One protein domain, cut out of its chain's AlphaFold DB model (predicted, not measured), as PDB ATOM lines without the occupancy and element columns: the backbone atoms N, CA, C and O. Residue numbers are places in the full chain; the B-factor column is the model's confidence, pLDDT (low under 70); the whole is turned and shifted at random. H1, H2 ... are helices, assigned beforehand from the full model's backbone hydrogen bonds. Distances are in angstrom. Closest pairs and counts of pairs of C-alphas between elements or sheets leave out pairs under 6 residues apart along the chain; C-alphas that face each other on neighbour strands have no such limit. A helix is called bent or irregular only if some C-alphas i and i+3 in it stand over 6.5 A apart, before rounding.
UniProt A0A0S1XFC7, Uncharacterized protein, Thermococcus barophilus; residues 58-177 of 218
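Overview. This is residues 58 to 177 of the 218 residues of an uncharacterized protein of Thermococcus barophilus (UniProt A0A0S1XFC7). One very long straight helix, H5, makes the long axis of a rod, and two shorter helices pack along it one beyond the other: H4 on residues 135 to 149 of H5 and H3 on residues 150 to 157. The short helices H1 and H2 lie near the end where H5 begins, H2 packing on H4, while residues 165 to 177 of H5 stick out at the other end. The printed part has 120 residues, with five named helices in the order H1, H2, H3, H4, H5 and no named strand, and its class is all helix. It is only just loose, close to extended, with a radius of gyration of the C-alphas of 20.3 A and spans of 74 by 23 by 20 A.

Arrangement. H1, residues 63 to 67, and H2, residues 70 to 75, meet only through their tight link. H3, residues 79 to 97, follows H2 after a tight link, but the two are apart. H4, residues 105 to 124, is the hub, touching three helices, and has a kink of 36 degrees near residue 112. H4 is only just irregular: C-alphas 109 and 112 are 6.8 A apart. H1 and H4 are close but not clearly touching; their closest C-alphas, those of Phe 66 and Tyr 121, are 7.2 A apart. H2 touches residues 112 to 120 of H4, opposite ways at a steep tilt of 54 degrees, with the closest C-alphas, Glu 74 and Pro 113, 4.4 A apart. H3 and H4 form a helical hairpin at a shallow tilt of 23 degrees; residues 80 to 85 of H3 touch residues 112 to 119 of H4, and the closest C-alphas, Thr 81 and Asn 116, are 6.3 A apart. H5, residues 134 to 177, forms a helical hairpin with H4 at a steep tilt of 42 degrees, with the closest C-alphas, Ala 111 and Gly 142, 4.1 A apart. Residues 88 to 95 of H3 touch H5 the same way at a shallow tilt of 19 degrees; the closest C-alphas, Gly 95 and Ile 157, are 5.6 A apart. H3, H4 and H5 are an up and down bundle, each running against the one before it. In H1, H2, H3 and H5 every O i to N i+4 pair is within hydrogen-bond range; in H4, 14 of 16 are.

Along the chain. H1 begins at C-alpha 63, (-24.037, -60.802, -17.651). H3 is 27.6 A long and H4 27.8 A from first to last C-alpha. H5 measures 63.4 A, from C-alpha 134 at (-24.826, -67.997, -10.375) to C-alpha 177 at (-48.454, -126.550, -4.686).

Size, cuts and confidence. The two C-alphas farthest apart, those of Ser 62 and Gly 177, are 73.8 A apart. Without residues 165 to 177, which stand free, the body spans 54 by 22 by 19 A. The printed part has no cut and no long link. The mean pLDDT of the printed part is 81.8, and it is under 70 at residues 58 to 59, 127 to 132 and 164 to 177.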
ATOM      1  N   ARG A  58     -32.403 -62.062 -31.709       59.72
ATOM      2  CA  ARG A  58     -31.088 -62.201 -31.071       59.72
ATOM      3  C   ARG A  58     -30.500 -60.857 -30.639       59.72
ATOM      4  O   ARG A  58     -29.668 -60.290 -31.342       59.72
ATOM      5  N   ARG A  59     -30.915 -60.342 -29.489       67.19
ATOM      6  CA  ARG A  59     -30.140 -59.345 -28.766       67.19
ATOM      7  C   ARG A  59     -29.556 -60.062 -27.571       67.19
ATOM      8  O   ARG A  59     -30.263 -60.340 -26.607       67.19
ATOM      9  N   LEU A  60     -28.298 -60.445 -27.721       79.00
ATOM     10  CA  LEU A  60     -27.529 -60.955 -26.607       79.00
ATOM     11  C   LEU A  60     -27.397 -59.819 -25.577       79.00
ATOM     12  O   LEU A  60     -27.371 -58.639 -25.945       79.00
ATOM     13  N   MET A  61     -27.421 -60.183 -24.304       85.62
ATOM     14  CA  MET A  61     -27.365 -59.269 -23.165       85.62
ATOM     15  C   MET A  61     -26.056 -59.449 -22.403       85.62
ATOM     16  O   MET A  61     -25.386 -60.480 -22.530       85.62
ATOM     17  N   SER A  62     -25.685 -58.436 -21.623       85.75
ATOM     18  CA  SER A  62     -24.546 -58.557 -20.714       85.75
ATOM     19  C   SER A  62     -24.882 -59.486 -19.541       85.75
ATOM     20  O   SER A  62     -26.046 -59.762 -19.251       85.75
ATOM     21  N   GLU A  63     -23.852 -59.978 -18.851       84.75
ATOM     22  CA  GLU A  63     -24.037 -60.802 -17.651       84.75
ATOM     23  C   GLU A  63     -24.774 -60.033 -16.542       84.75
ATOM     24  O   GLU A  63     -25.657 -60.594 -15.900       84.75
ATOM     25  N   ASP A  64     -24.491 -58.740 -16.376       85.56
ATOM     26  CA  ASP A  64     -25.163 -57.893 -15.385       85.56
ATOM     27  C   ASP A  64     -26.655 -57.710 -15.714       85.56
ATOM     28  O   ASP A  64     -27.508 -57.880 -14.844       85.56
ATOM     29  N   GLU A  65     -26.986 -57.457 -16.987       86.44
ATOM     30  CA  GLU A  65     -28.378 -57.352 -17.452       86.44
ATOM     31  C   GLU A  65     -29.151 -58.663 -17.262       86.44
ATOM     32  O   GLU A  65     -30.356 -58.646 -17.001       86.44
ATOM     33  N   PHE A  66     -28.467 -59.801 -17.391       88.50
ATOM     34  CA  PHE A  66     -29.057 -61.106 -17.124       88.50
ATOM     35  C   PHE A  66     -29.318 -61.304 -15.629       88.50
ATOM     36  O   PHE A  66     -30.402 -61.745 -15.256       88.50
ATOM     37  N   LEU A  67     -28.348 -60.960 -14.775       85.81
ATOM     38  CA  LEU A  67     -28.454 -61.103 -13.320       85.81
ATOM     39  C   LEU A  67     -29.593 -60.262 -12.732       85.81
ATOM     40  O   LEU A  67     -30.287 -60.731 -11.833       85.81
ATOM     41  N   GLU A  68     -29.840 -59.072 -13.280       89.25
ATOM     42  CA  GLU A  68     -30.984 -58.229 -12.901       89.25
ATOM     43  C   GLU A  68     -32.349 -58.859 -13.232       89.25
ATOM     44  O   GLU A  68     -33.358 -58.474 -12.643       89.25
ATOM     45  N   ARG A  69     -32.396 -59.821 -14.162       87.88
ATOM     46  CA  ARG A  69     -33.622 -60.494 -14.624       87.88
ATOM     47  C   ARG A  69     -33.651 -61.984 -14.304       87.88
ATOM     48  O   ARG A  69     -34.433 -62.721 -14.894       87.88
ATOM     49  N   VAL A  70     -32.819 -62.453 -13.378       87.19
ATOM     50  CA  VAL A  70     -32.753 -63.880 -13.022       87.19
ATOM     51  C   VAL A  70     -34.113 -64.431 -12.606       87.19
ATOM     52  O   VAL A  70     -34.473 -65.502 -13.076       87.19
ATOM     53  N   GLU A  71     -34.890 -63.688 -11.816       91.00
ATOM     54  CA  GLU A  71     -36.232 -64.109 -11.381       91.00
ATOM     55  C   GLU A  71     -37.177 -64.343 -12.577       91.00
ATOM     56  O   GLU A  71     -37.902 -65.334 -12.614       91.00
ATOM     57  N   GLU A  72     -37.101 -63.502 -13.620       89.94
ATOM     58  CA  GLU A  72     -37.849 -63.711 -14.871       89.94
ATOM     59  C   GLU A  72     -37.454 -65.044 -15.520       89.94
ATOM     60  O   GLU A  72     -38.307 -65.802 -15.983       89.94
ATOM     61  N   PHE A  73     -36.156 -65.345 -15.552       88.75
ATOM     62  CA  PHE A  73     -35.641 -66.566 -16.161       88.75
ATOM     63  C   PHE A  73     -35.840 -67.814 -15.302       88.75
ATOM     64  O   PHE A  73     -35.832 -68.902 -15.863       88.75
ATOM     65  N   GLU A  74     -36.041 -67.699 -13.990       88.50
ATOM     66  CA  GLU A  74     -36.434 -68.819 -13.124       88.50
ATOM     67  C   GLU A  74     -37.858 -69.286 -13.456       88.50
ATOM     68  O   GLU A  74     -38.099 -70.484 -13.643       88.50
ATOM     69  N   GLU A  75     -38.781 -68.335 -13.611       89.12
ATOM     70  CA  GLU A  75     -40.194 -68.600 -13.898       89.12
ATOM     71  C   GLU A  75     -40.450 -68.941 -15.374       89.12
ATOM     72  O   GLU A  75     -41.321 -69.758 -15.699       89.12
ATOM     73  N   LYS A  76     -39.683 -68.345 -16.294       89.12
ATOM     74  CA  LYS A  76     -39.856 -68.551 -17.732       89.12
ATOM     75  C   LYS A  76     -39.309 -69.904 -18.172       89.12
ATOM     76  O   LYS A  76     -38.099 -70.112 -18.271       89.12
ATOM     77  N   ASN A  77     -40.207 -70.804 -18.561       88.06
ATOM     78  CA  ASN A  77     -39.818 -72.124 -19.044       88.06
ATOM     79  C   ASN A  77     -38.988 -72.045 -20.329       88.06
ATOM     80  O   ASN A  77     -39.428 -71.523 -21.353       88.06
ATOM     81  N   HIS A  78     -37.786 -72.612 -20.278       89.25
ATOM     82  CA  HIS A  78     -36.964 -72.820 -21.460       89.25
ATOM     83  C   HIS A  78     -37.403 -74.097 -22.201       89.25
ATOM     84  O   HIS A  78     -37.820 -75.072 -21.573       89.25
ATOM     85  N   GLY A  79     -37.251 -74.142 -23.531       84.06
ATOM     86  CA  GLY A  79     -37.680 -75.290 -24.348       84.06
ATOM     87  C   GLY A  79     -37.052 -76.625 -23.920       84.06
ATOM     88  O   GLY A  79     -37.737 -77.642 -23.829       84.06
ATOM     89  N   LEU A  80     -35.762 -76.622 -23.558       86.81
ATOM     90  CA  LEU A  80     -35.088 -77.809 -23.001       86.81
ATOM     91  C   LEU A  80     -35.678 -78.239 -21.649       86.81
ATOM     92  O   LEU A  80     -35.815 -79.434 -21.388       86.81
ATOM     93  N   THR A  81     -36.060 -77.285 -20.799       89.12
ATOM     94  CA  THR A  81     -36.693 -77.591 -19.513       89.12
ATOM     95  C   THR A  81     -38.095 -78.153 -19.710       89.12
ATOM     96  O   THR A  81     -38.465 -79.088 -19.009       89.12
ATOM     97  N   LEU A  82     -38.858 -77.656 -20.692       88.75
ATOM     98  CA  LEU A  82     -40.167 -78.217 -21.053       88.75
ATOM     99  C   LEU A  82     -40.058 -79.673 -21.520       88.75
ATOM    100  O   LEU A  82     -40.895 -80.494 -21.150       88.75
ATOM    101  N   MET A  83     -39.017 -80.022 -22.281       87.75
ATOM    102  CA  MET A  83     -38.779 -81.419 -22.665       87.75
ATOM    103  C   MET A  83     -38.518 -82.316 -21.447       87.75
ATOM    104  O   MET A  83     -39.085 -83.404 -21.351       87.75
ATOM    105  N   LEU A  84     -37.713 -81.854 -20.489       88.75
ATOM    106  CA  LEU A  84     -37.473 -82.588 -19.243       88.75
ATOM    107  C   LEU A  84     -38.732 -82.668 -18.363       88.75
ATOM    108  O   LEU A  84     -38.998 -83.709 -17.767       88.75
ATOM    109  N   ASP A  85     -39.547 -81.614 -18.333       89.69
ATOM    110  CA  ASP A  85     -40.831 -81.587 -17.623       89.69
ATOM    111  C   ASP A  85     -41.784 -82.663 -18.165       89.69
ATOM    112  O   ASP A  85     -42.384 -83.417 -17.396       89.69
ATOM    113  N   ARG A  86     -41.856 -82.802 -19.497       87.19
ATOM    114  CA  ARG A  86     -42.602 -83.883 -20.162       87.19
ATOM    115  C   ARG A  86     -42.051 -85.255 -19.782       87.19
ATOM    116  O   ARG A  86     -42.826 -86.135 -19.413       87.19
ATOM    117  N   PHE A  87     -40.730 -85.427 -19.801       87.94
ATOM    118  CA  PHE A  87     -40.094 -86.679 -19.390       87.94
ATOM    119  C   PHE A  87     -40.476 -87.080 -17.956       87.94
ATOM    120  O   PHE A  87     -40.892 -88.215 -17.731       87.94
ATOM    121  N   PHE A  88     -40.411 -86.162 -16.987       87.69
ATOM    122  CA  PHE A  88     -40.777 -86.469 -15.600       87.69
ATOM    123  C   PHE A  88     -42.267 -86.758 -15.411       87.69
ATOM    124  O   PHE A  88     -42.618 -87.630 -14.615       87.69
ATOM    125  N   LYS A  89     -43.148 -86.092 -16.165       88.44
ATOM    126  CA  LYS A  89     -44.586 -86.406 -16.176       88.44
ATOM    127  C   LYS A  89     -44.855 -87.815 -16.702       88.44
ATOM    128  O   LYS A  89     -45.583 -88.573 -16.058       88.44
ATOM    129  N   LEU A  90     -44.221 -88.197 -17.811       87.56
ATOM    130  CA  LEU A  90     -44.303 -89.557 -18.353       87.56
ATOM    131  C   LEU A  90     -43.750 -90.584 -17.359       87.56
ATOM    132  O   LEU A  90     -44.376 -91.616 -17.113       87.56
ATOM    133  N   LEU A  91     -42.625 -90.273 -16.716       86.56
ATOM    134  CA  LEU A  91     -42.019 -91.124 -15.697       86.56
ATOM    135  C   LEU A  91     -42.945 -91.313 -14.486       86.56
ATOM    136  O   LEU A  91     -43.066 -92.427 -13.979       86.56
ATOM    137  N   ALA A  92     -43.644 -90.263 -14.048       87.06
ATOM    138  CA  ALA A  92     -44.629 -90.334 -12.968       87.06
ATOM    139  C   ALA A  92     -45.859 -91.159 -13.361       87.06
ATOM    140  O   ALA A  92     -46.319 -91.992 -12.576       87.06
ATOM    141  N   LYS A  93     -46.355 -91.001 -14.594       86.69
ATOM    142  CA  LYS A  93     -47.443 -91.817 -15.158       86.69
ATOM    143  C   LYS A  93     -47.043 -93.294 -15.213       86.69
ATOM    144  O   LYS A  93     -47.800 -94.146 -14.745       86.69
ATOM    145  N   TYR A  94     -45.833 -93.598 -15.687       84.69
ATOM    146  CA  TYR A  94     -45.290 -94.958 -15.712       84.69
ATOM    147  C   TYR A  94     -45.099 -95.519 -14.302       84.69
ATOM    148  O   TYR A  94     -45.530 -96.634 -14.018       84.69
ATOM    149  N   GLY A  95     -44.540 -94.739 -13.374       84.31
ATOM    150  CA  GLY A  95     -44.382 -95.153 -11.981       84.31
ATOM    151  C   GLY A  95     -45.709 -95.502 -11.317       84.31
ATOM    152  O   GLY A  95     -45.818 -96.549 -10.670       84.31
ATOM    153  N   LYS A  96     -46.755 -94.711 -11.577       86.06
ATOM    154  CA  LYS A  96     -48.105 -94.962 -11.067       86.06
ATOM    155  C   LYS A  96     -48.677 -96.296 -11.557       86.06
ATOM    156  O   LYS A  96     -49.316 -96.987 -10.762       86.06
ATOM    157  N   LYS A  97     -48.384 -96.721 -12.799       84.50
ATOM    158  CA  LYS A  97     -48.760 -98.060 -13.316       84.50
ATOM    159  C   LYS A  97     -48.179 -99.194 -12.447       84.50
ATOM    160  O   LYS A  97     -48.825-100.224 -12.267       84.50
ATOM    161  N   TYR A  98     -47.016 -98.985 -11.825       79.81
ATOM    162  CA  TYR A  98     -46.369 -99.946 -10.919       79.81
ATOM    163  C   TYR A  98     -46.617 -99.676  -9.424       79.81
ATOM    164  O   TYR A  98     -46.024-100.344  -8.572       79.81
ATOM    165  N   GLY A  99     -47.504 -98.733  -9.087       77.50
ATOM    166  CA  GLY A  99     -47.805 -98.352  -7.705       77.50
ATOM    167  C   GLY A  99     -46.693 -97.547  -7.022       77.50
ATOM    168  O   GLY A  99     -46.572 -97.602  -5.800       77.50
ATOM    169  N   VAL A 100     -45.865 -96.847  -7.801       85.25
ATOM    170  CA  VAL A 100     -44.854 -95.901  -7.317       85.25
ATOM    171  C   VAL A 100     -45.370 -94.484  -7.554       85.25
ATOM    172  O   VAL A 100     -45.582 -94.085  -8.696       85.25
ATOM    173  N   GLU A 101     -45.565 -93.722  -6.483       84.81
ATOM    174  CA  GLU A 101     -45.842 -92.288  -6.570       84.81
ATOM    175  C   GLU A 101     -44.511 -91.539  -6.553       84.81
ATOM    176  O   GLU A 101     -43.756 -91.624  -5.586       84.81
ATOM    177  N   LEU A 102     -44.194 -90.867  -7.663       82.81
ATOM    178  CA  LEU A 102     -43.002 -90.033  -7.756       82.81
ATOM    179  C   LEU A 102     -43.309 -88.653  -7.198       82.81
ATOM    180  O   LEU A 102     -44.211 -87.971  -7.684       82.81
ATOM    181  N   ASP A 103     -42.519 -88.249  -6.215       83.38
ATOM    182  CA  ASP A 103     -42.519 -86.884  -5.729       83.38
ATOM    183  C   ASP A 103     -41.700 -85.997  -6.678       83.38
ATOM    184  O   ASP A 103     -40.502 -86.213  -6.886       83.38
ATOM    185  N   LEU A 104     -42.379 -85.034  -7.299       86.88
ATOM    186  CA  LEU A 104     -41.795 -84.069  -8.228       86.88
ATOM    187  C   LEU A 104     -41.583 -82.696  -7.570       86.88
ATOM    188  O   LEU A 104     -41.311 -81.730  -8.277       86.88
ATOM    189  N   GLU A 105     -41.681 -82.579  -6.244       89.25
ATOM    190  CA  GLU A 105     -41.400 -81.331  -5.518       89.25
ATOM    191  C   GLU A 105     -39.993 -80.811  -5.844       89.25
ATOM    192  O   GLU A 105     -39.841 -79.692  -6.329       89.25
ATOM    193  N   LEU A 106     -38.971 -81.674  -5.766       87.31
ATOM    194  CA  LEU A 106     -37.594 -81.305  -6.124       87.31
ATOM    195  C   LEU A 106     -37.449 -80.893  -7.603       87.31
ATOM    196  O   LEU A 106     -36.588 -80.073  -7.935       87.31
ATOM    197  N   TRP A 107     -38.282 -81.445  -8.494       92.06
ATOM    198  CA  TRP A 107     -38.312 -81.025  -9.895       92.06
ATOM    199  C   TRP A 107     -38.843 -79.597 -10.012       92.06
ATOM    200  O   TRP A 107     -38.187 -78.755 -10.617       92.06
ATOM    201  N   ASN A 108     -39.998 -79.325  -9.407       91.00
ATOM    202  CA  ASN A 108     -40.702 -78.054  -9.543       91.00
ATOM    203  C   ASN A 108     -40.016 -76.904  -8.797       91.00
ATOM    204  O   ASN A 108     -39.989 -75.792  -9.314       91.00
ATOM    205  N   GLU A 109     -39.462 -77.166  -7.613       91.56
ATOM    206  CA  GLU A 109     -38.914 -76.120  -6.744       91.56
ATOM    207  C   GLU A 109     -37.438 -75.824  -7.006       91.56
ATOM    208  O   GLU A 109     -36.995 -74.693  -6.830       91.56
ATOM    209  N   VAL A 110     -36.659 -76.829  -7.420       88.88
ATOM    210  CA  VAL A 110     -35.196 -76.699  -7.505       88.88
ATOM    211  C   VAL A 110     -34.699 -76.949  -8.916       88.88
ATOM    212  O   VAL A 110     -34.046 -76.083  -9.497       88.88
ATOM    213  N   ALA A 111     -34.985 -78.119  -9.491       90.94
ATOM    214  CA  ALA A 111     -34.378 -78.504 -10.761       90.94
ATOM    215  C   ALA A 111     -34.842 -77.606 -11.913       90.94
ATOM    216  O   ALA A 111     -34.013 -77.070 -12.644       90.94
ATOM    217  N   LYS A 112     -36.155 -77.404 -12.050       92.44
ATOM    218  CA  LYS A 112     -36.769 -76.652 -13.145       92.44
ATOM    219  C   LYS A 112     -36.372 -75.168 -13.149       92.44
ATOM    220  O   LYS A 112     -35.869 -74.739 -14.189       92.44
ATOM    221  N   PRO A 113     -36.478 -74.407 -12.040       92.19
ATOM    222  CA  PRO A 113     -36.023 -73.015 -12.016       92.19
ATOM    223  C   PRO A 113     -34.523 -72.896 -12.302       92.19
ATOM    224  O   PRO A 113     -34.105 -72.105 -13.145       92.19
ATOM    225  N   SER A 114     -33.710 -73.763 -11.688       90.31
ATOM    226  CA  SER A 114     -32.252 -73.725 -11.860       90.31
ATOM    227  C   SER A 114     -31.816 -74.060 -13.293       90.31
ATOM    228  O   SER A 114     -30.876 -73.472 -13.828       90.31
ATOM    229  N   LEU A 115     -32.508 -74.998 -13.943       92.00
ATOM    230  CA  LEU A 115     -32.284 -75.319 -15.349       92.00
ATOM    231  C   LEU A 115     -32.752 -74.197 -16.276       92.00
ATOM    232  O   LEU A 115     -32.044 -73.900 -17.236       92.00
ATOM    233  N   ASN A 116     -33.893 -73.557 -15.998       91.88
ATOM    234  CA  ASN A 116     -34.367 -72.425 -16.794       91.88
ATOM    235  C   ASN A 116     -33.331 -71.293 -16.809       91.88
ATOM    236  O   ASN A 116     -32.915 -70.874 -17.890       91.88
ATOM    237  N   VAL A 117     -32.836 -70.875 -15.639       90.00
ATOM    238  CA  VAL A 117     -31.783 -69.850 -15.526       90.00
ATOM    239  C   VAL A 117     -30.536 -70.256 -16.294       90.00
ATOM    240  O   VAL A 117     -30.010 -69.476 -17.087       90.00
ATOM    241  N   GLY A 118     -30.077 -71.491 -16.090       88.69
ATOM    242  CA  GLY A 118     -28.917 -72.022 -16.789       88.69
ATOM    243  C   GLY A 118     -29.084 -71.956 -18.307       88.69
ATOM    244  O   GLY A 118     -28.244 -71.389 -19.001       88.69
ATOM    245  N   PHE A 119     -30.176 -72.495 -18.844       90.19
ATOM    246  CA  PHE A 119     -30.382 -72.544 -20.288       90.19
ATOM    247  C   PHE A 119     -30.578 -71.161 -20.914       90.19
ATOM    248  O   PHE A 119     -29.958 -70.878 -21.941       90.19
ATOM    249  N   TRP A 120     -31.352 -70.275 -20.279       89.81
ATOM    250  CA  TRP A 120     -31.497 -68.899 -20.750       89.81
ATOM    251  C   TRP A 120     -30.168 -68.149 -20.738       89.81
ATOM    252  O   TRP A 120     -29.878 -67.429 -21.693       89.81
ATOM    253  N   TYR A 121     -29.321 -68.366 -19.729       88.12
ATOM    254  CA  TYR A 121     -27.984 -67.774 -19.673       88.12
ATOM    255  C   TYR A 121     -27.123 -68.197 -20.863       88.12
ATOM    256  O   TYR A 121     -26.518 -67.359 -21.531       88.12
ATOM    257  N   TYR A 122     -27.110 -69.493 -21.186       85.75
ATOM    258  CA  TYR A 122     -26.363 -70.003 -22.339       85.75
ATOM    259  C   TYR A 122     -26.919 -69.513 -23.682       85.75
ATOM    260  O   TYR A 122     -26.156 -69.405 -24.642       85.75
ATOM    261  N   GLN A 123     -28.217 -69.209 -23.760       84.31
ATOM    262  CA  GLN A 123     -28.855 -68.718 -24.980       84.31
ATOM    263  C   GLN A 123     -28.719 -67.199 -25.174       84.31
ATOM    264  O   GLN A 123     -28.627 -66.746 -26.318       84.31
ATOM    265  N   LEU A 124     -28.754 -66.412 -24.095       85.44
ATOM    266  CA  LEU A 124     -28.921 -64.957 -24.162       85.44
ATOM    267  C   LEU A 124     -27.678 -64.155 -23.768       85.44
ATOM    268  O   LEU A 124     -27.601 -62.995 -24.159       85.44
ATOM    269  N   VAL A 125     -26.710 -64.715 -23.036       83.62
ATOM    270  CA  VAL A 125     -25.557 -63.938 -22.547       83.62
ATOM    271  C   VAL A 125     -24.382 -63.964 -23.523       83.62
ATOM    272  O   VAL A 125     -23.901 -65.020 -23.944       83.62
ATOM    273  N   GLU A 126     -23.898 -62.771 -23.865       70.12
ATOM    274  CA  GLU A 126     -22.729 -62.544 -24.716       70.12
ATOM    275  C   GLU A 126     -21.414 -62.757 -23.942       70.12
ATOM    276  O   GLU A 126     -21.291 -62.358 -22.788       70.12
ATOM    277  N   GLY A 127     -20.396 -63.355 -24.575       63.81
ATOM    278  CA  GLY A 127     -19.032 -63.370 -24.023       63.81
ATOM    279  C   GLY A 127     -18.872 -64.127 -22.698       63.81
ATOM    280  O   GLY A 127     -18.254 -63.608 -21.773       63.81
ATOM    281  N   GLN A 128     -19.409 -65.353 -22.618       66.50
ATOM    282  CA  GLN A 128     -19.344 -66.231 -21.442       66.50
ATOM    283  C   GLN A 128     -17.945 -66.242 -20.807       66.50
ATOM    284  O   GLN A 128     -17.001 -66.834 -21.331       66.50
ATOM    285  N   ASN A 129     -17.816 -65.580 -19.659       62.34
ATOM    286  CA  ASN A 129     -16.540 -65.476 -18.964       62.34
ATOM    287  C   ASN A 129     -16.207 -66.797 -18.247       62.34
ATOM    288  O   ASN A 129     -17.097 -67.609 -18.036       62.34
ATOM    289  N   ILE A 130     -14.962 -67.066 -17.844       51.75
ATOM    290  CA  ILE A 130     -14.593 -68.367 -17.223       51.75
ATOM    291  C   ILE A 130     -14.964 -68.434 -15.726       51.75
ATOM    292  O   ILE A 130     -15.014 -69.515 -15.140       51.75
ATOM    293  N   MET A 131     -15.283 -67.302 -15.093       64.50
ATOM    294  CA  MET A 131     -15.656 -67.270 -13.675       64.50
ATOM    295  C   MET A 131     -16.966 -68.016 -13.387       64.50
ATOM    296  O   MET A 131     -17.877 -68.082 -14.220       64.50
ATOM    297  N   VAL A 132     -17.041 -68.596 -12.187       61.69
ATOM    298  CA  VAL A 132     -18.252 -69.238 -11.667       61.69
ATOM    299  C   VAL A 132     -19.282 -68.142 -11.415       61.69
ATOM    300  O   VAL A 132     -19.121 -67.348 -10.493       61.69
ATOM    301  N   SER A 133     -20.320 -68.098 -12.244       76.75
ATOM    302  CA  SER A 133     -21.469 -67.220 -12.062       76.75
ATOM    303  C   SER A 133     -22.684 -68.024 -11.613       76.75
ATOM    304  O   SER A 133     -22.781 -69.224 -11.899       76.75
ATOM    305  N   TYR A 134     -23.595 -67.376 -10.878       80.00
ATOM    306  CA  TYR A 134     -24.826 -67.997 -10.375       80.00
ATOM    307  C   TYR A 134     -25.556 -68.823 -11.449       80.00
ATOM    308  O   TYR A 134     -25.858 -69.981 -11.172       80.00
ATOM    309  N   PRO A 135     -25.724 -68.344 -12.700       81.50
ATOM    310  CA  PRO A 135     -26.420 -69.112 -13.729       81.50
ATOM    311  C   PRO A 135     -25.748 -70.443 -14.090       81.50
ATOM    312  O   PRO A 135     -26.420 -71.452 -14.294       81.50
ATOM    313  N   LYS A 136     -24.416 -70.511 -14.087       83.06
ATOM    314  CA  LYS A 136     -23.695 -71.769 -14.345       83.06
ATOM    315  C   LYS A 136     -23.790 -72.736 -13.172       83.06
ATOM    316  O   LYS A 136     -23.903 -73.944 -13.373       83.06
ATOM    317  N   PHE A 137     -23.742 -72.207 -11.951       85.25
ATOM    318  CA  PHE A 137     -23.941 -73.009 -10.748       85.25
ATOM    319  C   PHE A 137     -25.381 -73.529 -10.660       85.25
ATOM    320  O   PHE A 137     -25.583 -74.698 -10.336       85.25
ATOM    321  N   SER A 138     -26.361 -72.709 -11.048       84.88
ATOM    322  CA  SER A 138     -27.767 -73.103 -11.154       84.88
ATOM    323  C   SER A 138     -27.946 -74.237 -12.164       84.88
ATOM    324  O   SER A 138     -28.541 -75.256 -11.827       84.88
ATOM    325  N   LEU A 139     -27.298 -74.175 -13.336       88.31
ATOM    326  CA  LEU A 139     -27.323 -75.285 -14.288       88.31
ATOM    327  C   LEU A 139     -26.767 -76.574 -13.663       88.31
ATOM    328  O   LEU A 139     -27.372 -77.636 -13.797       88.31
ATOM    329  N   ALA A 140     -25.639 -76.494 -12.954       87.25
ATOM    330  CA  ALA A 140     -25.037 -77.657 -12.306       87.25
ATOM    331  C   ALA A 140     -25.957 -78.265 -11.230       87.25
ATOM    332  O   ALA A 140     -26.128 -79.484 -11.199       87.25
ATOM    333  N   ILE A 141     -26.584 -77.432 -10.390       88.50
ATOM    334  CA  ILE A 141     -27.591 -77.878  -9.414       88.50
ATOM    335  C   ILE A 141     -28.781 -78.512 -10.129       88.50
ATOM    336  O   ILE A 141     -29.211 -79.597  -9.749       88.50
ATOM    337  N   GLY A 142     -29.287 -77.864 -11.177       87.06
ATOM    338  CA  GLY A 142     -30.424 -78.331 -11.957       87.06
ATOM    339  C   GLY A 142     -30.176 -79.706 -12.571       87.06
ATOM    340  O   GLY A 142     -31.005 -80.606 -12.430       87.06
ATOM    341  N   VAL A 143     -29.002 -79.915 -13.173       89.94
ATOM    342  CA  VAL A 143     -28.586 -81.209 -13.736       89.94
ATOM    343  C   VAL A 143     -28.435 -82.266 -12.642       89.94
ATOM    344  O   VAL A 143     -28.917 -83.387 -12.804       89.94
ATOM    345  N   LEU A 144     -27.810 -81.922 -11.513       89.12
ATOM    346  CA  LEU A 144     -27.635 -82.844 -10.392       89.12
ATOM    347  C   LEU A 144     -28.989 -83.270  -9.802       89.12
ATOM    348  O   LEU A 144     -29.235 -84.463  -9.629       89.12
ATOM    349  N   ALA A 145     -29.883 -82.316  -9.539       86.81
ATOM    350  CA  ALA A 145     -31.229 -82.572  -9.037       86.81
ATOM    351  C   ALA A 145     -32.027 -83.440 -10.022       86.81
ATOM    352  O   ALA A 145     -32.596 -84.455  -9.628       86.81
ATOM    353  N   THR A 146     -31.976 -83.115 -11.316       89.25
ATOM    354  CA  THR A 146     -32.587 -83.912 -12.394       89.25
ATOM    355  C   THR A 146     -32.086 -85.355 -12.380       89.25
ATOM    356  O   THR A 146     -32.886 -86.288 -12.452       89.25
ATOM    357  N   ALA A 147     -30.775 -85.563 -12.233       89.00
ATOM    358  CA  ALA A 147     -30.193 -86.897 -12.155       89.00
ATOM    359  C   ALA A 147     -30.669 -87.658 -10.908       89.00
ATOM    360  O   ALA A 147     -31.035 -88.827 -11.016       89.00
ATOM    361  N   PHE A 148     -30.719 -87.010  -9.741       87.38
ATOM    362  CA  PHE A 148     -31.231 -87.630  -8.515       87.38
ATOM    363  C   PHE A 148     -32.696 -88.056  -8.645       87.38
ATOM    364  O   PHE A 148     -33.032 -89.185  -8.280       87.38
ATOM    365  N   ILE A 149     -33.546 -87.193  -9.203       87.12
ATOM    366  CA  ILE A 149     -34.971 -87.483  -9.406       87.12
ATOM    367  C   ILE A 149     -35.124 -88.617 -10.421       87.12
ATOM    368  O   ILE A 149     -35.786 -89.612 -10.136       87.12
ATOM    369  N   GLY A 150     -34.472 -88.510 -11.581       87.12
ATOM    370  CA  GLY A 150     -34.591 -89.485 -12.665       87.12
ATOM    371  C   GLY A 150     -34.067 -90.866 -12.276       87.12
ATOM    372  O   GLY A 150     -34.775 -91.863 -12.420       87.12
ATOM    373  N   LEU A 151     -32.854 -90.940 -11.722       87.62
ATOM    374  CA  LEU A 151     -32.260 -92.208 -11.290       87.62
ATOM    375  C   LEU A 151     -33.019 -92.815 -10.108       87.62
ATOM    376  O   LEU A 151     -33.244 -94.027 -10.082       87.62
ATOM    377  N   GLY A 152     -33.442 -91.987  -9.148       85.88
ATOM    378  CA  GLY A 152     -34.241 -92.423  -8.006       85.88
ATOM    379  C   GLY A 152     -35.575 -93.019  -8.446       85.88
ATOM    380  O   GLY A 152     -35.911 -94.140  -8.059       85.88
ATOM    381  N   ALA A 153     -36.291 -92.315  -9.319       84.88
ATOM    382  CA  ALA A 153     -37.545 -92.769  -9.898       84.88
ATOM    383  C   ALA A 153     -37.383 -94.081 -10.674       84.88
ATOM    384  O   ALA A 153     -38.080 -95.056 -10.393       84.88
ATOM    385  N   LEU A 154     -36.411 -94.161 -11.588       85.88
ATOM    386  CA  LEU A 154     -36.147 -95.377 -12.363       85.88
ATOM    387  C   LEU A 154     -35.808 -96.572 -11.464       85.88
ATOM    388  O   LEU A 154     -36.308 -97.678 -11.684       85.88
ATOM    389  N   ALA A 155     -35.001 -96.368 -10.420       85.69
ATOM    390  CA  ALA A 155     -34.666 -97.418  -9.465       85.69
ATOM    391  C   ALA A 155     -35.898 -97.899  -8.680       85.69
ATOM    392  O   ALA A 155     -36.084 -99.106  -8.499       85.69
ATOM    393  N   GLN A 156     -36.760 -96.979  -8.237       85.38
ATOM    394  CA  GLN A 156     -38.002 -97.320  -7.540       85.38
ATOM    395  C   GLN A 156     -38.955 -98.109  -8.441       85.38
ATOM    396  O   GLN A 156     -39.460 -99.157  -8.029       85.38
ATOM    397  N   ILE A 157     -39.126 -97.673  -9.689       84.50
ATOM    398  CA  ILE A 157     -39.969 -98.341 -10.683       84.50
ATOM    399  C   ILE A 157     -39.430 -99.739 -10.998       84.50
ATOM    400  O   ILE A 157     -40.174-100.720 -10.941       84.50
ATOM    401  N   LYS A 158     -38.120 -99.878 -11.234       85.12
ATOM    402  CA  LYS A 158     -37.475-101.181 -11.474       85.12
ATOM    403  C   LYS A 158     -37.667-102.136 -10.294       85.12
ATOM    404  O   LYS A 158     -37.978-103.314 -10.484       85.12
ATOM    405  N   ASN A 159     -37.531-101.636  -9.068       83.44
ATOM    406  CA  ASN A 159     -37.755-102.427  -7.859       83.44
ATOM    407  C   ASN A 159     -39.225-102.837  -7.694       83.44
ATOM    408  O   ASN A 159     -39.498-103.963  -7.269       83.44
ATOM    409  N   ALA A 160     -40.170-101.963  -8.043       78.19
ATOM    410  CA  ALA A 160     -41.596-102.274  -8.029       78.19
ATOM    411  C   ALA A 160     -41.959-103.336  -9.082       78.19
ATOM    412  O   ALA A 160     -42.605-104.331  -8.740       78.19
ATOM    413  N   LYS A 161     -41.444-103.204 -10.313       79.00
ATOM    414  CA  LYS A 161     -41.606-104.178 -11.409       79.00
ATOM    415  C   LYS A 161     -41.076-105.562 -11.007       79.00
ATOM    416  O   LYS A 161     -41.776-106.563 -11.144       79.00
ATOM    417  N   ASN A 162     -39.890-105.628 -10.397       77.31
ATOM    418  CA  ASN A 162     -39.316-106.892  -9.913       77.31
ATOM    419  C   ASN A 162     -40.111-107.509  -8.747       77.31
ATOM    420  O   ASN A 162     -40.277-108.729  -8.685       77.31
ATOM    421  N   LYS A 163     -40.642-106.688  -7.831       73.44
ATOM    422  CA  LYS A 163     -41.511-107.165  -6.740       73.44
ATOM    423  C   LYS A 163     -42.847-107.703  -7.255       73.44
ATOM    424  O   LYS A 163     -43.353-108.665  -6.681       73.44
ATOM    425  N   GLN A 164     -43.423-107.107  -8.300       68.88
ATOM    426  CA  GLN A 164     -44.644-107.618  -8.929       68.88
ATOM    427  C   GLN A 164     -44.399-108.971  -9.603       68.88
ATOM    428  O   GLN A 164     -45.103-109.922  -9.271       68.88
ATOM    429  N   LYS A 165     -43.335-109.102 -10.411       68.31
ATOM    430  CA  LYS A 165     -42.944-110.386 -11.025       68.31
ATOM    431  C   LYS A 165     -42.712-111.482  -9.980       68.31
ATOM    432  O   LYS A 165     -43.264-112.570 -10.080       68.31
ATOM    433  N   SER A 166     -41.993-111.170  -8.900       62.84
ATOM    434  CA  SER A 166     -41.773-112.123  -7.803       62.84
ATOM    435  C   SER A 166     -43.076-112.539  -7.100       62.84
ATOM    436  O   SER A 166     -43.236-113.702  -6.729       62.84
ATOM    437  N   LYS A 167     -44.042-111.621  -6.931       64.00
ATOM    438  CA  LYS A 167     -45.365-111.950  -6.373       64.00
ATOM    439  C   LYS A 167     -46.201-112.812  -7.319       64.00
ATOM    440  O   LYS A 167     -46.958-113.649  -6.831       64.00
ATOM    441  N   GLU A 168     -46.089-112.622  -8.628       64.06
ATOM    442  CA  GLU A 168     -46.754-113.466  -9.626       64.06
ATOM    443  C   GLU A 168     -46.149-114.871  -9.664       64.06
ATOM    444  O   GLU A 168     -46.889-115.844  -9.524       64.06
ATOM    445  N   GLU A 169     -44.822-114.988  -9.672       59.78
ATOM    446  CA  GLU A 169     -44.128-116.279  -9.580       59.78
ATOM    447  C   GLU A 169     -44.460-117.030  -8.278       59.78
ATOM    448  O   GLU A 169     -44.625-118.252  -8.267       59.78
ATOM    449  N   LEU A 170     -44.586-116.316  -7.154       59.53
ATOM    450  CA  LEU A 170     -45.010-116.910  -5.881       59.53
ATOM    451  C   LEU A 170     -46.475-117.364  -5.916       59.53
ATOM    452  O   LEU A 170     -46.802-118.396  -5.325       59.53
ATOM    453  N   LYS A 171     -47.359-116.641  -6.614       61.19
ATOM    454  CA  LYS A 171     -48.757-117.056  -6.815       61.19
ATOM    455  C   LYS A 171     -48.860-118.278  -7.727       61.19
ATOM    456  O   LYS A 171     -49.668-119.159  -7.436       61.19
ATOM    457  N   GLU A 172     -48.044-118.378  -8.774       59.25
ATOM    458  CA  GLU A 172     -47.978-119.575  -9.622       59.25
ATOM    459  C   GLU A 172     -47.436-120.786  -8.859       59.25
ATOM    460  O   GLU A 172     -48.063-121.847  -8.865       59.25
ATOM    461  N   LYS A 173     -46.347-120.620  -8.099       59.09
ATOM    462  CA  LYS A 173     -45.810-121.690  -7.239       59.09
ATOM    463  C   LYS A 173     -46.809-122.125  -6.164       59.09
ATOM    464  O   LYS A 173     -46.906-123.315  -5.861       59.09
ATOM    465  N   ALA A 174     -47.587-121.194  -5.610       57.88
ATOM    466  CA  ALA A 174     -48.655-121.517  -4.667       57.88
ATOM    467  C   ALA A 174     -49.808-122.290  -5.331       57.88
ATOM    468  O   ALA A 174     -50.304-123.246  -4.737       57.88
ATOM    469  N   LYS A 175     -50.207-121.937  -6.564       58.66
ATOM    470  CA  LYS A 175     -51.214-122.687  -7.335       58.66
ATOM    471  C   LYS A 175     -50.736-124.106  -7.668       58.66
ATOM    472  O   LYS A 175     -51.458-125.057  -7.373       58.66
ATOM    473  N   ALA A 176     -49.496-124.264  -8.133       58.19
ATOM    474  CA  ALA A 176     -48.894-125.574  -8.399       58.19
ATOM    475  C   ALA A 176     -48.791-126.448  -7.129       58.19
ATOM    476  O   ALA A 176     -49.055-127.650  -7.155       58.19
ATOM    477  N   GLY A 177     -48.483-125.847  -5.973       54.75
ATOM    478  CA  GLY A 177     -48.454-126.550  -4.686       54.75
ATOM    479  C   GLY A 177     -49.831-126.991  -4.163       54.75
ATOM    480  O   GLY A 177     -49.914-127.942  -3.380       54.75
TER     481      GLY A 177